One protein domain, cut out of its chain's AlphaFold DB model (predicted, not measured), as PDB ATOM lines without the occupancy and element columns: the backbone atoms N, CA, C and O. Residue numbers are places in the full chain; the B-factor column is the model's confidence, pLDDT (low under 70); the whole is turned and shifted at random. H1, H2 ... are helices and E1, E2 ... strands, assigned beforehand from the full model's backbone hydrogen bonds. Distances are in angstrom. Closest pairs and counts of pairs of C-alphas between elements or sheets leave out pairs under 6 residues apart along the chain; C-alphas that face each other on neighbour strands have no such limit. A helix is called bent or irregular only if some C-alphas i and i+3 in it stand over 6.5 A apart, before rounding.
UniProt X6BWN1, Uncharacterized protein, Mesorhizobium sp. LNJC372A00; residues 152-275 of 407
ATOM      1  N   LYS A 152     145.179  64.945  85.241       35.34
ATOM      2  CA  LYS A 152     145.538  66.213  85.892       35.34
ATOM      3  C   LYS A 152     144.741  66.315  87.193       35.34
ATOM      4  O   LYS A 152     143.518  66.306  87.115       35.34
ATOM      5  N   PRO A 153     145.396  66.438  88.360       38.94
ATOM      6  CA  PRO A 153     144.695  66.448  89.637       38.94
ATOM      7  C   PRO A 153     143.687  67.600  89.706       38.94
ATOM      8  O   PRO A 153     143.997  68.723  89.281       38.94
ATOM      9  N   ASN A 154     142.513  67.316  90.278       47.34
ATOM     10  CA  ASN A 154     141.522  68.315  90.682       47.34
ATOM     11  C   ASN A 154     142.184  69.391  91.558       47.34
ATOM     12  O   ASN A 154     143.141  69.114  92.290       47.34
ATOM     13  N   VAL A 155     141.701  70.637  91.498       49.03
ATOM     14  CA  VAL A 155     142.163  71.654  92.461       49.03
ATOM     15  C   VAL A 155     141.453  71.378  93.776       49.03
ATOM     16  O   VAL A 155     140.252  71.615  93.884       49.03
ATOM     17  N   ARG A 156     142.193  70.865  94.761       56.88
ATOM     18  CA  ARG A 156     141.718  70.746  96.140       56.88
ATOM     19  C   ARG A 156     141.683  72.130  96.780       56.88
ATOM     20  O   ARG A 156     142.689  72.845  96.765       56.88
ATOM     21  N   VAL A 157     140.549  72.490  97.362       50.28
ATOM     22  CA  VAL A 157     140.397  73.682  98.195       50.28
ATOM     23  C   VAL A 157     140.243  73.200  99.631       50.28
ATOM     24  O   VAL A 157     139.196  72.690 100.001       50.28
ATOM     25  N   ALA A 158     141.309  73.323 100.426       46.38
ATOM     26  CA  ALA A 158     141.307  72.914 101.829       46.38
ATOM     27  C   ALA A 158     141.110  74.129 102.760       46.38
ATOM     28  O   ALA A 158     141.864  75.106 102.686       46.38
ATOM     29  N   GLY A 159     140.120  74.055 103.657       44.47
ATOM     30  CA  GLY A 159     139.858  75.053 104.704       44.47
ATOM     31  C   GLY A 159     138.524  74.815 105.427       44.47
ATOM     32  O   GLY A 159     137.554  74.415 104.798       44.47
ATOM     33  N   LEU A 160     138.490  75.017 106.755       37.75
ATOM     34  CA  LEU A 160     137.313  74.829 107.638       37.75
ATOM     35  C   LEU A 160     136.639  73.451 107.597       37.75
ATOM     36  O   LEU A 160     135.470  73.296 107.927       37.75
ATOM     37  N   GLY A 161     137.395  72.421 107.221       42.25
ATOM     38  CA  GLY A 161     136.878  71.060 107.113       42.25
ATOM     39  C   GLY A 161     136.069  70.798 105.844       42.25
ATOM     40  O   GLY A 161     135.665  69.655 105.653       42.25
ATOM     41  N   ILE A 162     135.880  71.796 104.973       44.78
ATOM     42  CA  ILE A 162     135.389  71.585 103.613       44.78
ATOM     43  C   ILE A 162     136.575  71.078 102.795       44.78
ATOM     44  O   ILE A 162     137.551  71.798 102.567       44.78
ATOM     45  N   ASP A 163     136.501  69.811 102.403       51.56
ATOM     46  CA  ASP A 163     137.396  69.215 101.420       51.56
ATOM     47  C   ASP A 163     136.685  69.248 100.066       51.56
ATOM     48  O   ASP A 163     136.067  68.270  99.646       51.56
ATOM     49  N   ALA A 164     136.646  70.438  99.458       51.03
ATOM     50  CA  ALA A 164     135.958  70.650  98.191       51.03
ATOM     51  C   ALA A 164     136.936  70.577  97.018       51.03
ATOM     52  O   ALA A 164     138.052  71.108  97.068       51.03
ATOM     53  N   PHE A 165     136.483  69.976  95.920       57.38
ATOM     54  CA  PHE A 165     137.283  69.814  94.708       57.38
ATOM     55  C   PHE A 165     136.679  70.573  93.533       57.38
ATOM     56  O   PHE A 165     135.467  70.544  93.320       57.38
ATOM     57  N   VAL A 166     137.538  71.212  92.734       54.47
ATOM     58  CA  VAL A 166     137.162  71.753  91.422       54.47
ATOM     59  C   VAL A 166     137.523  70.727  90.345       54.47
ATOM     60  O   VAL A 166     138.724  70.501  90.130       54.47
ATOM     61  N   PRO A 167     136.537  70.100  89.669       51.09
ATOM     62  CA  PRO A 167     136.797  69.053  88.694       51.09
ATOM     63  C   PRO A 167     137.367  69.664  87.414       51.09
ATOM     64  O   PRO A 167     136.690  70.359  86.654       51.09
ATOM     65  N   LEU A 168     138.643  69.398  87.153       48.53
ATOM     66  CA  LEU A 168     139.323  69.885  85.960       48.53
ATOM     67  C   LEU A 168     139.203  68.834  84.852       48.53
ATOM     68  O   LEU A 168     140.106  68.027  84.672       48.53
ATOM     69  N   ASN A 169     138.127  68.915  84.064       45.47
ATOM     70  CA  ASN A 169     137.833  68.097  82.863       45.47
ATOM     71  C   ASN A 169     136.942  66.850  83.031       45.47
ATOM     72  O   ASN A 169     136.892  66.049  82.106       45.47
ATOM     73  N   SER A 170     136.137  66.761  84.093       47.34
ATOM     74  CA  SER A 170     135.116  65.710  84.203       47.34
ATOM     75  C   SER A 170     133.937  65.918  83.254       47.34
ATOM     76  O   SER A 170     133.171  66.861  83.431       47.34
ATOM     77  N   MET A 171     133.766  65.057  82.243       46.09
ATOM     78  CA  MET A 171     132.583  65.105  81.358       46.09
ATOM     79  C   MET A 171     131.302  64.691  82.075       46.09
ATOM     80  O   MET A 171     130.241  65.219  81.752       46.09
ATOM     81  N   ALA A 172     131.409  63.812  83.073       47.03
ATOM     82  CA  ALA A 172     130.283  63.384  83.891       47.03
ATOM     83  C   ALA A 172     129.775  64.522  84.793       47.03
ATOM     84  O   ALA A 172     128.577  64.792  84.830       47.03
ATOM     85  N   LEU A 173     130.685  65.234  85.471       50.53
ATOM     86  CA  LEU A 173     130.324  66.331  86.380       50.53
ATOM     87  C   LEU A 173     130.115  67.665  85.655       50.53
ATOM     88  O   LEU A 173     129.388  68.525  86.145       50.53
ATOM     89  N   MET A 174     130.715  67.844  84.474       54.06
ATOM     90  CA  MET A 174     130.504  69.013  83.618       54.06
ATOM     91  C   MET A 174     129.525  68.731  82.481       54.06
ATOM     92  O   MET A 174     129.782  69.091  81.323       54.06
ATOM     93  N   ASN A 175     128.403  68.109  82.839       57.59
ATOM     94  CA  ASN A 175     127.268  67.903  81.955       57.59
ATOM     95  C   ASN A 175     126.347  69.140  81.954       57.59
ATOM     96  O   ASN A 175     125.997  69.680  83.003       57.59
ATOM     97  N   ARG A 176     125.931  69.566  80.756       57.22
ATOM     98  CA  ARG A 176     124.958  70.651  80.562       57.22
ATOM     99  C   ARG A 176     123.575  70.320  81.114       57.22
ATOM    100  O   ARG A 176     122.855  71.236  81.493       57.22
ATOM    101  N   ASP A 177     123.236  69.039  81.220       59.44
ATOM    102  CA  ASP A 177     121.962  68.612  81.803       59.44
ATOM    103  C   ASP A 177     121.842  69.040  83.273       59.44
ATOM    104  O   ASP A 177     120.734  69.291  83.741       59.44
ATOM    105  N   PHE A 178     122.967  69.189  83.991       59.31
ATOM    106  CA  PHE A 178     123.008  69.688  85.372       59.31
ATOM    107  C   PHE A 178     123.062  71.215  85.473       59.31
ATOM    108  O   PHE A 178     122.559  71.785  86.443       59.31
ATOM    109  N   GLN A 179     123.645  71.893  84.486       64.50
ATOM    110  CA  GLN A 179     123.764  73.347  84.475       64.50
ATOM    111  C   GLN A 179     123.940  73.885  83.048       64.50
ATOM    112  O   GLN A 179     124.863  73.507  82.329       64.50
ATOM    113  N   GLU A 180     123.075  74.825  82.672       66.69
ATOM    114  CA  GLU A 180     123.045  75.466  81.357       66.69
ATOM    115  C   GLU A 180     124.150  76.523  81.185       66.69
ATOM    116  O   GLU A 180     124.608  76.768  80.064       66.69
ATOM    117  N   PHE A 181     124.613  77.140  82.281       72.00
ATOM    118  CA  PHE A 181     125.679  78.141  82.233       72.00
ATOM    119  C   PHE A 181     127.050  77.531  81.887       72.00
ATOM    120  O   PHE A 181     127.382  76.428  82.333       72.00
ATOM    121  N   PRO A 182     127.908  78.252  81.134       74.50
ATOM    122  CA  PRO A 182     129.242  77.765  80.809       74.50
ATOM    123  C   PRO A 182     130.089  77.535  82.067       74.50
ATOM    124  O   PRO A 182     130.231  78.419  82.906       74.50
ATOM    125  N   MET A 183     130.709  76.361  82.169       75.88
ATOM    126  CA  MET A 183     131.582  75.985  83.286       75.88
ATOM    127  C   MET A 183     133.047  76.322  82.991       75.88
ATOM    128  O   MET A 183     133.545  76.105  81.881       75.88
ATOM    129  N   VAL A 184     133.771  76.817  83.994       71.12
ATOM    130  CA  VAL A 184     135.198  77.126  83.886       71.12
ATOM    131  C   VAL A 184     136.027  75.850  84.036       71.12
ATOM    132  O   VAL A 184     136.061  75.231  85.093       71.12
ATOM    133  N   ARG A 185     136.774  75.500  82.983       65.00
ATOM    134  CA  ARG A 185     137.664  74.317  82.944       65.00
ATOM    135  C   ARG A 185     139.146  74.636  83.173       65.00
ATOM    136  O   ARG A 185     139.999  73.751  83.165       65.00
ATOM    137  N   SER A 186     139.489  75.915  83.329       65.75
ATOM    138  CA  SER A 186     140.881  76.355  83.436       65.75
ATOM    139  C   SER A 186     141.451  76.066  84.824       65.75
ATOM    140  O   SER A 186     141.006  76.634  85.823       65.75
ATOM    141  N   ARG A 187     142.509  75.246  84.876       62.84
ATOM    142  CA  ARG A 187     143.294  75.020  86.102       62.84
ATOM    143  C   ARG A 187     143.876  76.317  86.651       62.84
ATOM    144  O   ARG A 187     143.797  76.551  87.848       62.84
ATOM    145  N   GLY A 188     144.457  77.144  85.779       64.81
ATOM    146  CA  GLY A 188     145.069  78.412  86.183       64.81
ATOM    147  C   GLY A 188     144.056  79.325  86.867       64.81
ATOM    148  O   GLY A 188     144.324  79.821  87.956       64.81
ATOM    149  N   TYR A 189     142.860  79.445  86.283       76.56
ATOM    150  CA  TYR A 189     141.766  80.197  86.892       76.56
ATOM    151  C   TYR A 189     141.329  79.584  88.229       76.56
ATOM    152  O   TYR A 189     141.264  80.283  89.236       76.56
ATOM    153  N   SER A 190     141.087  78.271  88.260       71.00
ATOM    154  CA  SER A 190     140.592  77.572  89.454       71.00
ATOM    155  C   SER A 190     141.557  77.690  90.638       71.00
ATOM    156  O   SER A 190     141.122  77.895  91.765       71.00
ATOM    157  N   VAL A 191     142.872  77.658  90.387       69.75
ATOM    158  CA  VAL A 191     143.903  77.908  91.410       69.75
ATOM    159  C   VAL A 191     143.833  79.342  91.945       69.75
ATOM    160  O   VAL A 191     143.961  79.543  93.147       69.75
ATOM    161  N   THR A 192     143.609  80.340  91.086       79.06
ATOM    162  CA  THR A 192     143.469  81.742  91.526       79.06
ATOM    163  C   THR A 192     142.125  82.046  92.192       79.06
ATOM    164  O   THR A 192     142.034  82.984  92.979       79.06
ATOM    165  N   TRP A 193     141.095  81.252  91.898       83.81
ATOM    166  CA  TRP A 193     139.743  81.395  92.438       83.81
ATOM    167  C   TRP A 193     139.562  80.676  93.783       83.81
ATOM    168  O   TRP A 193     138.851  81.174  94.654       83.81
ATOM    169  N   ALA A 194     140.268  79.562  94.003       81.00
ATOM    170  CA  ALA A 194     140.219  78.781  95.240       81.00
ATOM    171  C   ALA A 194     140.398  79.610  96.535       81.00
ATOM    172  O   ALA A 194     139.644  79.382  97.482       81.00
ATOM    173  N   PRO A 195     141.306  80.608  96.617       85.94
ATOM    174  CA  PRO A 195     141.392  81.484  97.786       85.94
ATOM    175  C   PRO A 195     140.130  82.320  98.046       85.94
ATOM    176  O   PRO A 195     139.841  82.631  99.197       85.94
ATOM    177  N   VAL A 196     139.371  82.691  97.008       89.62
ATOM    178  CA  VAL A 196     138.107  83.438  97.149       89.62
ATOM    179  C   VAL A 196     137.028  82.522  97.727       89.62
ATOM    180  O   VAL A 196     136.364  82.904  98.686       89.62
ATOM    181  N   LEU A 197     136.922  81.291  97.211       88.62
ATOM    182  CA  LEU A 197     136.031  80.262  97.759       88.62
ATOM    183  C   LEU A 197     136.375  79.935  99.220       88.62
ATOM    184  O   LEU A 197     135.481  79.840 100.055       88.62
ATOM    185  N   LYS A 198     137.668  79.838  99.553       86.62
ATOM    186  CA  LYS A 198     138.125  79.638 100.935       86.62
ATOM    187  C   LYS A 198     137.648  80.761 101.858       86.62
ATOM    188  O   LYS A 198     137.140  80.478 102.933       86.62
ATOM    189  N   ARG A 199     137.762  82.021 101.429       90.00
ATOM    190  CA  ARG A 199     137.271  83.171 102.208       90.00
ATOM    191  C   ARG A 199     135.755  83.155 102.396       90.00
ATOM    192  O   ARG A 199     135.278  83.593 103.435       90.00
ATOM    193  N   ALA A 200     135.007  82.666 101.408       92.00
ATOM    194  CA  ALA A 200     133.563  82.498 101.530       92.00
ATOM    195  C   ALA A 200     133.202  81.415 102.555       92.00
ATOM    196  O   ALA A 200     132.379  81.650 103.433       92.00
ATOM    197  N   ALA A 201     133.881  80.266 102.506       87.44
ATOM    198  CA  ALA A 201     133.767  79.233 103.532       87.44
ATOM    199  C   ALA A 201     134.124  79.759 104.934       87.44
ATOM    200  O   ALA A 201     133.436  79.433 105.898       87.44
ATOM    201  N   GLU A 202     135.157  80.604 105.039       89.75
ATOM    202  CA  GLU A 202     135.539  81.303 106.277       89.75
ATOM    203  C   GLU A 202     134.443  82.206 106.813       89.75
ATOM    204  O   GLU A 202     134.079  82.082 107.982       89.75
ATOM    205  N   ALA A 203     133.817  82.998 105.951       91.62
ATOM    206  CA  ALA A 203     132.670  83.799 106.350       91.62
ATOM    207  C   ALA A 203     131.489  82.945 106.853       91.62
ATOM    208  O   ALA A 203     130.841  83.340 107.816       91.62
ATOM    209  N   ILE A 204     131.221  81.774 106.256       87.56
ATOM    210  CA  ILE A 204     130.176  80.859 106.755       87.56
ATOM    211  C   ILE A 204     130.546  80.265 108.122       87.56
ATOM    212  O   ILE A 204     129.688  80.188 109.000       87.56
ATOM    213  N   GLY A 205     131.813  79.886 108.315       84.75
ATOM    214  CA  GLY A 205     132.345  79.420 109.599       84.75
ATOM    215  C   GLY A 205     132.166  80.434 110.726       84.75
ATOM    216  O   GLY A 205     131.710  80.076 111.810       84.75
ATOM    217  N   ASP A 206     132.481  81.697 110.445       89.62
ATOM    218  CA  ASP A 206     132.356  82.794 111.409       89.62
ATOM    219  C   ASP A 206     130.893  83.212 111.649       89.62
ATOM    220  O   ASP A 206     130.565  83.754 112.708       89.62
ATOM    221  N   TYR A 207     130.015  82.973 110.671       85.38
ATOM    222  CA  TYR A 207     128.578  83.226 110.764       85.38
ATOM    223  C   TYR A 207     127.873  82.216 111.673       85.38
ATOM    224  O   TYR A 207     127.179  82.611 112.610       85.38
ATOM    225  N   SER A 208     128.022  80.917 111.399       79.19
ATOM    226  CA  SER A 208     127.308  79.870 112.129       79.19
ATOM    227  C   SER A 208     128.026  78.520 112.021       79.19
ATOM    228  O   SER A 208     128.167  77.990 110.915       79.19
ATOM    229  N   PRO A 209     128.406  77.894 113.154       72.25
ATOM    230  CA  PRO A 209     128.981  76.549 113.152       72.25
ATOM    231  C   PRO A 209     128.080  75.506 112.480       72.25
ATOM    232  O   PRO A 209     128.573  74.660 111.742       72.25
ATOM    233  N   LEU A 210     126.757  75.604 112.668       68.62
ATOM    234  CA  LEU A 210     125.787  74.695 112.044       68.62
ATOM    235  C   LEU A 210     125.716  74.886 110.523       68.62
ATOM    236  O   LEU A 210     125.625  73.914 109.772       68.62
ATOM    237  N   ALA A 211     125.793  76.134 110.051       72.25
ATOM    238  CA  ALA A 211     125.865  76.411 108.618       72.25
ATOM    239  C   ALA A 211     127.175  75.875 108.025       72.25
ATOM    240  O   ALA A 211     127.168  75.296 106.941       72.25
ATOM    241  N   ALA A 212     128.287  76.006 108.749       72.75
ATOM    242  CA  ALA A 212     129.579  75.475 108.331       72.75
ATOM    243  C   ALA A 212     129.583  73.942 108.245       72.75
ATOM    244  O   ALA A 212     130.095  73.393 107.269       72.75
ATOM    245  N   GLU A 213     128.973  73.252 109.213       67.31
ATOM    246  CA  GLU A 213     128.756  71.801 109.155       67.31
ATOM    247  C   GLU A 213     127.895  71.416 107.949       67.31
ATOM    248  O   GLU A 213     128.272  70.529 107.187       67.31
ATOM    249  N   SER A 214     126.802  72.140 107.708       68.50
ATOM    250  CA  SER A 214     125.928  71.890 106.557       68.50
ATOM    251  C   SER A 214     126.671  72.058 105.230       68.50
ATOM    252  O   SER A 214     126.605  71.186 104.367       68.50
ATOM    253  N   VAL A 215     127.434  73.144 105.065       71.50
ATOM    254  CA  VAL A 215     128.263  73.348 103.868       71.50
ATOM    255  C   VAL A 215     129.293  72.226 103.735       71.50
ATOM    256  O   VAL A 215     129.459  71.678 102.651       71.50
ATOM    257  N   LYS A 216     129.967  71.845 104.819       68.38
ATOM    258  CA  LYS A 216     130.963  70.769 104.802       68.38
ATOM    259  C   LYS A 216     130.380  69.427 104.364       68.38
ATOM    260  O   LYS A 216     131.047  68.700 103.622       68.38
ATOM    261  N   GLU A 217     129.186  69.081 104.830       65.12
ATOM    262  CA  GLU A 217     128.566  67.801 104.495       65.12
ATOM    263  C   GLU A 217     127.949  67.802 103.093       65.12
ATOM    264  O   GLU A 217     128.095  66.820 102.361       65.12
ATOM    265  N   PHE A 218     127.335  68.915 102.683       68.19
ATOM    266  CA  PHE A 218     126.558  69.002 101.446       68.19
ATOM    267  C   PHE A 218     127.285  69.636 100.260       68.19
ATOM    268  O   PHE A 218     126.738  69.672  99.159       68.19
ATOM    269  N   VAL A 219     128.518  70.112 100.441       71.75
ATOM    270  CA  VAL A 219     129.342  70.678  99.368       71.75
ATOM    271  C   VAL A 219     130.671  69.932  99.292       71.75
ATOM    272  O   VAL A 219     131.609  70.196 100.041       71.75
ATOM    273  N   ARG A 220     130.754  68.985  98.352       65.44
ATOM    274  CA  ARG A 220     131.939  68.140  98.103       65.44
ATOM    275  C   ARG A 220     132.668  68.519  96.816       65.44
ATOM    276  O   ARG A 220     133.889  68.430  96.724       65.44
ATOM    277  N   CYS A 221     131.924  68.957  95.810       68.50
ATOM    278  CA  CYS A 221     132.430  69.295  94.492       68.50
ATOM    279  C   CYS A 221     131.890  70.660  94.085       68.50
ATOM    280  O   CYS A 221     130.686  70.899  94.137       68.50
ATOM    281  N   VAL A 222     132.785  71.561  93.689       76.88
ATOM    282  CA  VAL A 222     132.436  72.939  93.346       76.88
ATOM    283  C   VAL A 222     132.912  73.249  91.937       76.88
ATOM    284  O   VAL A 222     134.105  73.189  91.642       76.88
ATOM    285  N   VAL A 223     131.986  73.640  91.068       77.00
ATOM    286  CA  VAL A 223     132.287  74.008  89.682       77.00
ATOM    287  C   VAL A 223     132.068  75.512  89.480       77.00
ATOM    288  O   VAL A 223     130.937  75.984  89.604       77.00
ATOM    289  N   PRO A 224     133.118  76.288  89.145       81.25
ATOM    290  CA  PRO A 224     132.963  77.703  88.842       81.25
ATOM    291  C   PRO A 224     132.228  77.907  87.509       81.25
ATOM    292  O   PRO A 224     132.611  77.346  86.481       81.25
ATOM    293  N   LEU A 225     131.198  78.749  87.511       82.50
ATOM    294  CA  LEU A 225     130.401  79.137  86.350       82.50
ATOM    295  C   LEU A 225     130.858  80.475  85.799       82.50
ATOM    296  O   LEU A 225     130.982  81.444  86.541       82.50
ATOM    297  N   VAL A 226     131.057  80.560  84.488       75.75
ATOM    298  CA  VAL A 226     131.315  81.829  83.807       75.75
ATOM    299  C   VAL A 226     130.094  82.731  84.001       75.75
ATOM    300  O   VAL A 226     129.068  82.552  83.347       75.75
ATOM    301  N   GLY A 227     130.204  83.689  84.918       62.53
ATOM    302  CA  GLY A 227     129.191  84.715  85.132       62.53
ATOM    303  C   GLY A 227     129.336  85.849  84.119       62.53
ATOM    304  O   GLY A 227     130.450  86.240  83.766       62.53
ATOM    305  N   GLY A 228     128.208  86.391  83.660       50.09
ATOM    306  CA  GLY A 228     128.163  87.731  83.072       50.09
ATOM    307  C   GLY A 228     128.100  88.795  84.173       50.09
ATOM    308  O   GLY A 228     127.797  88.479  85.319       50.09
ATOM    309  N   ASN A 229     128.336  90.067  83.836       42.34
ATOM    310  CA  ASN A 229     128.338  91.172  84.812       42.34
ATOM    311  C   ASN A 229     126.990  91.393  85.541       42.34
ATOM    312  O   ASN A 229     126.971  92.099  86.543       42.34
ATOM    313  N   GLU A 230     125.885  90.805  85.063       40.22
ATOM    314  CA  GLU A 230     124.522  91.054  85.568       40.22
ATOM    315  C   GLU A 230     123.806  89.804  86.117       40.22
ATOM    316  O   GLU A 230     122.832  89.940  86.852       40.22
ATOM    317  N   VAL A 231     124.284  88.588  85.818       46.62
ATOM    318  CA  VAL A 231     123.664  87.329  86.276       46.62
ATOM    319  C   VAL A 231     124.670  86.543  87.106       46.62
ATOM    320  O   VAL A 231     125.587  85.913  86.576       46.62
ATOM    321  N   ILE A 232     124.480  86.581  88.425       60.78
ATOM    322  CA  ILE A 232     125.199  85.738  89.381       60.78
ATOM    323  C   ILE A 232     124.434  84.415  89.453       60.78
ATOM    324  O   ILE A 232     123.496  84.266  90.229       60.78
ATOM    325  N   GLY A 233     124.774  83.486  88.562       72.19
ATOM    326  CA  GLY A 233     124.197  82.147  88.571       72.19
ATOM    327  C   GLY A 233     124.933  81.242  89.554       72.19
ATOM    328  O   GLY A 233     126.154  81.099  89.464       72.19
ATOM    329  N   SER A 234     124.188  80.599  90.445       86.00
ATOM    330  CA  SER A 234     124.584  79.364  91.119       86.00
ATOM    331  C   SER A 234     123.533  78.289  90.835       86.00
ATOM    332  O   SER A 234     122.433  78.600  90.363       86.00
ATOM    333  N   ALA A 235     123.901  77.023  91.003       83.25
ATOM    334  CA  ALA A 235     122.923  75.945  90.998       83.25
ATOM    335  C   ALA A 235     123.433  74.708  91.720       83.25
ATOM    336  O   ALA A 235     124.632  74.498  91.902       83.25
ATOM    337  N   SER A 236     122.490  73.832  92.009       77.56
ATOM    338  CA  SER A 236     122.701  72.483  92.488       77.56
ATOM    339  C   SER A 236     121.520  71.627  92.025       77.56
ATOM    340  O   SER A 236     120.507  72.145  91.539       77.56
ATOM    341  N   ARG A 237     121.672  70.305  92.084       70.00
ATOM    342  CA  ARG A 237     120.659  69.354  91.611       70.00
ATOM    343  C   ARG A 237     120.481  68.239  92.626       70.00
ATOM    344  O   ARG A 237     121.460  67.786  93.215       70.00
ATOM    345  N   GLU A 238     119.255  67.754  92.768       69.88
ATOM    346  CA  GLU A 238     118.957  66.583  93.601       69.88
ATOM    347  C   GLU A 238     119.665  65.317  93.092       69.88
ATOM    348  O   GLU A 238     120.050  64.459  93.877       69.88
ATOM    349  N   GLN A 239     119.878  65.199  91.773       63.16
ATOM    350  CA  GLN A 239     120.456  63.996  91.168       63.16
ATOM    351  C   GLN A 239     121.985  63.934  91.306       63.16
ATOM    352  O   GLN A 239     122.574  62.881  91.066       63.16
ATOM    353  N   ALA A 240     122.628  65.046  91.673       59.88
ATOM    354  CA  ALA A 240     124.079  65.179  91.770       59.88
ATOM    355  C   ALA A 240     124.455  65.785  93.122       59.88
ATOM    356  O   ALA A 240     124.821  66.955  93.236       59.88
ATOM    357  N   LEU A 241     124.323  64.975  94.166       63.62
ATOM    358  CA  LEU A 241     124.506  65.440  95.531       63.62
ATOM    359  C   LEU A 241     125.955  65.777  95.836       63.62
ATOM    360  O   LEU A 241     126.883  65.121  95.355       63.62
ATOM    361  N   GLY A 242     126.153  66.822  96.629       63.31
ATOM    362  CA  GLY A 242     127.485  67.336  96.911       63.31
ATOM    363  C   GLY A 242     128.094  68.147  95.766       63.31
ATOM    364  O   GLY A 242     129.125  68.780  95.992       63.31
ATOM    365  N   LEU A 243     127.494  68.152  94.566       70.62
ATOM    366  CA  LEU A 243     127.920  68.970  93.434       70.62
ATOM    367  C   LEU A 243     127.163  70.297  93.434       70.62
ATOM    368  O   LEU A 243     125.948  70.349  93.240       70.62
ATOM    369  N   VAL A 244     127.913  71.382  93.582       80.69
ATOM    370  CA  VAL A 244     127.384  72.740  93.483       80.69
ATOM    371  C   VAL A 244     128.133  73.530  92.423       80.69
ATOM    372  O   VAL A 244     129.337  73.378  92.202       80.69
ATOM    373  N   PHE A 245     127.403  74.415  91.775       85.75
ATOM    374  CA  PHE A 245     127.913  75.331  90.780       85.75
ATOM    375  C   PHE A 245     127.861  76.738  91.362       85.75
ATOM    376  O   PHE A 245     126.797  77.205  91.762       85.75
ATOM    377  N   LEU A 246     129.005  77.415  91.413       89.50
ATOM    378  CA  LEU A 246     129.135  78.745  92.012       89.50
ATOM    379  C   LEU A 246     129.640  79.746  90.976       89.50
ATOM    380  O   LEU A 246     130.351  79.352  90.053       89.50
ATOM    381  N   PRO A 247     129.338  81.043  91.109       89.38
ATOM    382  CA  PRO A 247     129.817  82.034  90.158       89.38
ATOM    383  C   PRO A 247     131.351  82.101  90.169       89.38
ATOM    384  O   PRO A 247     131.989  82.128  91.220       89.38
ATOM    385  N   ALA A 248     131.963  82.199  88.993       86.06
ATOM    386  CA  ALA A 248     133.389  82.459  88.797       86.06
ATOM    387  C   ALA A 248     133.708  83.935  89.117       86.06
ATOM    388  O   ALA A 248     134.158  84.714  88.271       86.06
ATOM    389  N   SER A 249     133.416  84.334  90.351       87.56
ATOM    390  CA  SER A 249     133.551  85.692  90.856       87.56
ATOM    391  C   SER A 249     134.800  85.844  91.716       87.56
ATOM    392  O   SER A 249     135.177  84.940  92.460       87.56
ATOM    393  N   SER A 250     135.430  87.016  91.644       88.06
ATOM    394  CA  SER A 250     136.503  87.423  92.558       88.06
ATOM    395  C   SER A 250     135.978  88.031  93.864       88.06
ATOM    396  O   SER A 250     136.779  88.439  94.705       88.06
ATOM    397  N   ARG A 251     134.651  88.110  94.027       88.81
ATOM    398  CA  ARG A 251     133.959  88.713  95.170       88.81
ATOM    399  C   ARG A 251     133.592  87.651  96.214       88.81
ATOM    400  O   ARG A 251     132.690  86.853  95.951       88.81
ATOM    401  N   PRO A 252     134.249  87.632  97.393       89.88
ATOM    402  CA  PRO A 252     133.918  86.687  98.457       89.88
ATOM    403  C   PRO A 252     132.473  86.826  98.936       89.88
ATOM    404  O   PRO A 252     131.843  85.817  99.192       89.88
ATOM    405  N   ASP A 253     131.930  88.045  98.977       90.50
ATOM    406  CA  ASP A 253     130.542  88.323  99.361       90.50
ATOM    407  C   ASP A 253     129.519  87.563  98.509       90.50
ATOM    408  O   ASP A 253     128.587  86.964  99.040       90.50
ATOM    409  N   GLN A 254     129.734  87.518  97.190       90.62
ATOM    410  CA  GLN A 254     128.866  86.775  96.275       90.62
ATOM    411  C   GLN A 254     128.995  85.265  96.485       90.62
ATOM    412  O   GLN A 254     127.998  84.549  96.462       90.62
ATOM    413  N   LEU A 255     130.219  84.777  96.708       91.62
ATOM    414  CA  LEU A 255     130.447  83.361  96.980       91.62
ATOM    415  C   LEU A 255     129.883  82.927  98.327       91.62
ATOM    416  O   LEU A 255     129.397  81.810  98.407       91.62
ATOM    417  N   THR A 256     129.913  83.771  99.359       93.69
ATOM    418  CA  THR A 256     129.350  83.446 100.675       93.69
ATOM    419  C   THR A 256     127.845  83.212 100.575       93.69
ATOM    420  O   THR A 256     127.366  82.175 101.030       93.69
ATOM    421  N   GLU A 257     127.105  84.120  99.923       94.12
ATOM    422  CA  GLU A 257     125.660  83.943  99.707       94.12
ATOM    423  C   GLU A 257     125.375  82.697  98.859       94.12
ATOM    424  O   GLU A 257     124.600  81.845  99.288       94.12
ATOM    425  N   CYS A 258     126.026  82.543  97.698       94.06
ATOM    426  CA  CYS A 258     125.790  81.397  96.814       94.06
ATOM    427  C   CYS A 258     126.194  80.055  97.447       94.06
ATOM    428  O   CYS A 258     125.522  79.053  97.232       94.06
ATOM    429  N   LEU A 259     127.274  80.008  98.230       91.81
ATOM    430  CA  LEU A 259     127.724  78.781  98.889       91.81
ATOM    431  C   LEU A 259     126.706  78.312  99.930       91.81
ATOM    432  O   LEU A 259     126.349  77.135  99.931       91.81
ATOM    433  N   LEU A 260     126.208  79.224 100.773       88.94
ATOM    434  CA  LEU A 260     125.126  78.902 101.704       88.94
ATOM    435  C   LEU A 260     123.859  78.505 100.943       88.94
ATOM    436  O   LEU A 260     123.223  77.515 101.290       88.94
ATOM    437  N   HIS A 261     123.525  79.249  99.888       93.75
ATOM    438  CA  HIS A 261     122.341  79.012  99.070       93.75
ATOM    439  C   HIS A 261     122.309  77.584  98.513       93.75
ATOM    440  O   HIS A 261     121.353  76.841  98.738       93.75
ATOM    441  N   GLU A 262     123.376  77.171  97.829       91.19
ATOM    442  CA  GLU A 262     123.433  75.839  97.228       91.19
ATOM    443  C   GLU A 262     123.561  74.726  98.270       91.19
ATOM    444  O   GLU A 262     122.979  73.655  98.091       91.19
ATOM    445  N   ALA A 263     124.247  74.972  99.390       81.06
ATOM    446  CA  ALA A 263     124.292  74.013 100.491       81.06
ATOM    447  C   ALA A 263     122.902  73.771 101.099       81.06
ATOM    448  O   ALA A 263     122.563  72.636 101.423       81.06
ATOM    449  N   MET A 264     122.076  74.812 101.228       82.94
ATOM    450  CA  MET A 264     120.715  74.681 101.752       82.94
ATOM    451  C   MET A 264     119.773  73.978 100.767       82.94
ATOM    452  O   MET A 264     118.924  73.203 101.203       82.94
ATOM    453  N   HIS A 265     119.945  74.165  99.453       85.25
ATOM    454  CA  HIS A 265     119.234  73.346  98.464       85.25
ATOM    455  C   HIS A 265     119.576  71.865  98.622       85.25
ATOM    456  O   HIS A 265     118.681  71.031  98.751       85.25
ATOM    457  N   GLN A 266     120.870  71.544  98.682       75.00
ATOM    458  CA  GLN A 266     121.344  70.183  98.919       75.00
ATOM    459  C   GLN A 266     120.798  69.605 100.225       75.00
ATOM    460  O   GLN A 266     120.354  68.459 100.242       75.00
ATOM    461  N   TYR A 267     120.751  70.411 101.288       75.75
ATOM    462  CA  TYR A 267     120.197  69.996 102.569       75.75
ATOM    463  C   TYR A 267     118.705  69.649 102.469       75.75
ATOM    464  O   TYR A 267     118.297  68.564 102.886       75.75
ATOM    465  N   LEU A 268     117.885  70.511 101.862       77.94
ATOM    466  CA  LEU A 268     116.457  70.227 101.715       77.94
ATOM    467  C   LEU A 268     116.200  69.017 100.808       77.94
ATOM    468  O   LEU A 268     115.343  68.200 101.136       77.94
ATOM    469  N   PHE A 269     116.999  68.822  99.752       77.50
ATOM    470  CA  PHE A 269     116.944  67.593  98.955       77.50
ATOM    471  C   PHE A 269     117.206  66.328  99.787       77.50
ATOM    472  O   PHE A 269     116.784  65.254  99.371       77.50
ATOM    473  N   ARG A 270     117.920  66.405 100.923       70.44
ATOM    474  CA  ARG A 270     118.068  65.267 101.855       70.44
ATOM    475  C   ARG A 270     116.852  65.103 102.748       70.44
ATOM    476  O   ARG A 270     116.403  63.989 102.972       70.44
ATOM    477  N   ILE A 271     116.317  66.209 103.256       68.81
ATOM    478  CA  ILE A 271     115.105  66.195 104.082       68.81
ATOM    479  C   ILE A 271     113.955  65.540 103.303       68.81
ATOM    480  O   ILE A 271     113.224  64.730 103.862       68.81
ATOM    481  N   GLU A 272     113.830  65.820 102.007       72.50
ATOM    482  CA  GLU A 272     112.805  65.228 101.139       72.50
ATOM    483  C   GLU A 272     112.933  63.709 100.941       72.50
ATOM    484  O   GLU A 272     111.936  63.055 100.643       72.50
ATOM    485  N   GLU A 273     114.107  63.113 101.169       67.25
ATOM    486  CA  GLU A 273     114.251  61.649 101.141       67.25
ATOM    487  C   GLU A 273     113.583  60.974 102.341       67.25
ATOM    488  O   GLU A 273     113.187  59.812 102.261       67.25
ATOM    489  N   CYS A 274     113.404  61.703 103.445       63.25
ATOM    490  CA  CYS A 274     112.716  61.196 104.630       63.25
ATOM    491  C   CYS A 274     111.194  61.113 104.436       63.25
ATOM    492  O   CYS A 274     110.510  60.439 105.210       63.25
ATOM    493  N   GLY A 275     110.644  61.801 103.432       61.44
ATOM    494  CA  GLY A 275     109.223  61.757 103.123       61.44
ATOM    495  C   GLY A 275     108.766  62.866 102.182       61.44
ATOM    496  O   GLY A 275     109.354  63.941 102.102       61.44
TER     497      GLY A 275
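What this domain is: This is residues 152 to 275 of the 407 residues of an uncharacterized protein of Mesorhizobium sp. LNJC372A00 (UniProt X6BWN1). Two small sheets of two strands each, the hairpin E1 E2 and the pair E3 E4, come together along E2 and E3, and three helices that touch one another and mostly cross pack on them. H1 packs on E1, H3 packs on E4, and H2 meets E2 near its first residue, while two long loops, residues 167 to 186 and 226 to 242, run between the elements. The printed part has 124 residues with four named strands and three named helices, in the order E1 E2 H1 H2 E3 E4 H3; E1 E2 is antiparallel, E3 E4 parallel, and the class is mixed, helices and strands. It is compact, with a radius of gyration of the C-alphas of 13.4 A, and rounded, spanning 38 by 32 by 31 A.

Where its parts are: E1, residues 155 to 159, begins with C-alpha 155 at (142.163, 71.654, 92.461), and E2 is residues 162 to 166. E3 is residues 221 to 225, and E4 residues 243 to 247. H1, residues 187 to 207, is 29.9 A long, with a kink of 32 degrees near residue 194; it is only just irregular, C-alphas 192 and 195 being 6.6 A apart. H2 is residues 209 to 218, 14.1 A long. H3, residues 252 to 274, is 33.7 A long and ends with C-alpha 274 at (112.716, 61.196, 104.630).

How they stand to each other: In the hairpin E1 and E2, N 157 and O 164 are within hydrogen-bond range at 2.9 A. E3 and E4 are parallel neighbours, with N 225 and O 246 at 2.7 A. The closest C-alphas of E2 and E3, those of Phe 165 and Cys 221, are 4.9 A apart. The closest C-alphas of E1 and H1, Val 157 and Ala 194, are 5.9 A apart; those of E4 and H3, Val 244 and Glu 262, 6.3 A; those of E2 and H2, Ile 162 and Lys 216, 4.7 A. With residues 196 to 204 alone, H1 touches H3, about perpendicular at 73 degrees, closest at the C-alphas of Ala 200 and Thr 256, 4.4 A. H2 touches H3 at a steep tilt of 69.7 degrees, only just short of about perpendicular, with the C-alphas of Val 215 and Ala 263 closest at 5.3 A. H1 and H2 form a helical hairpin. E1 and H3 are apart. In H2 every O i to N i+4 pair is within hydrogen-bond range, in H1 15 of 17, in H3 17 of 19.

The domain as a whole: The C-alphas farthest apart, of Gly 188 and Gly 275, are 43.0 A apart. The printed part has no cut. The links E2 to H1 and E3 to E4 are long; in the latter, residues 235 to 236 pair antiparallel with residues 244 to 245 of E4. The mean pLDDT of the printed part is 70.5, with 57 residues under 70, among them 152 to 180.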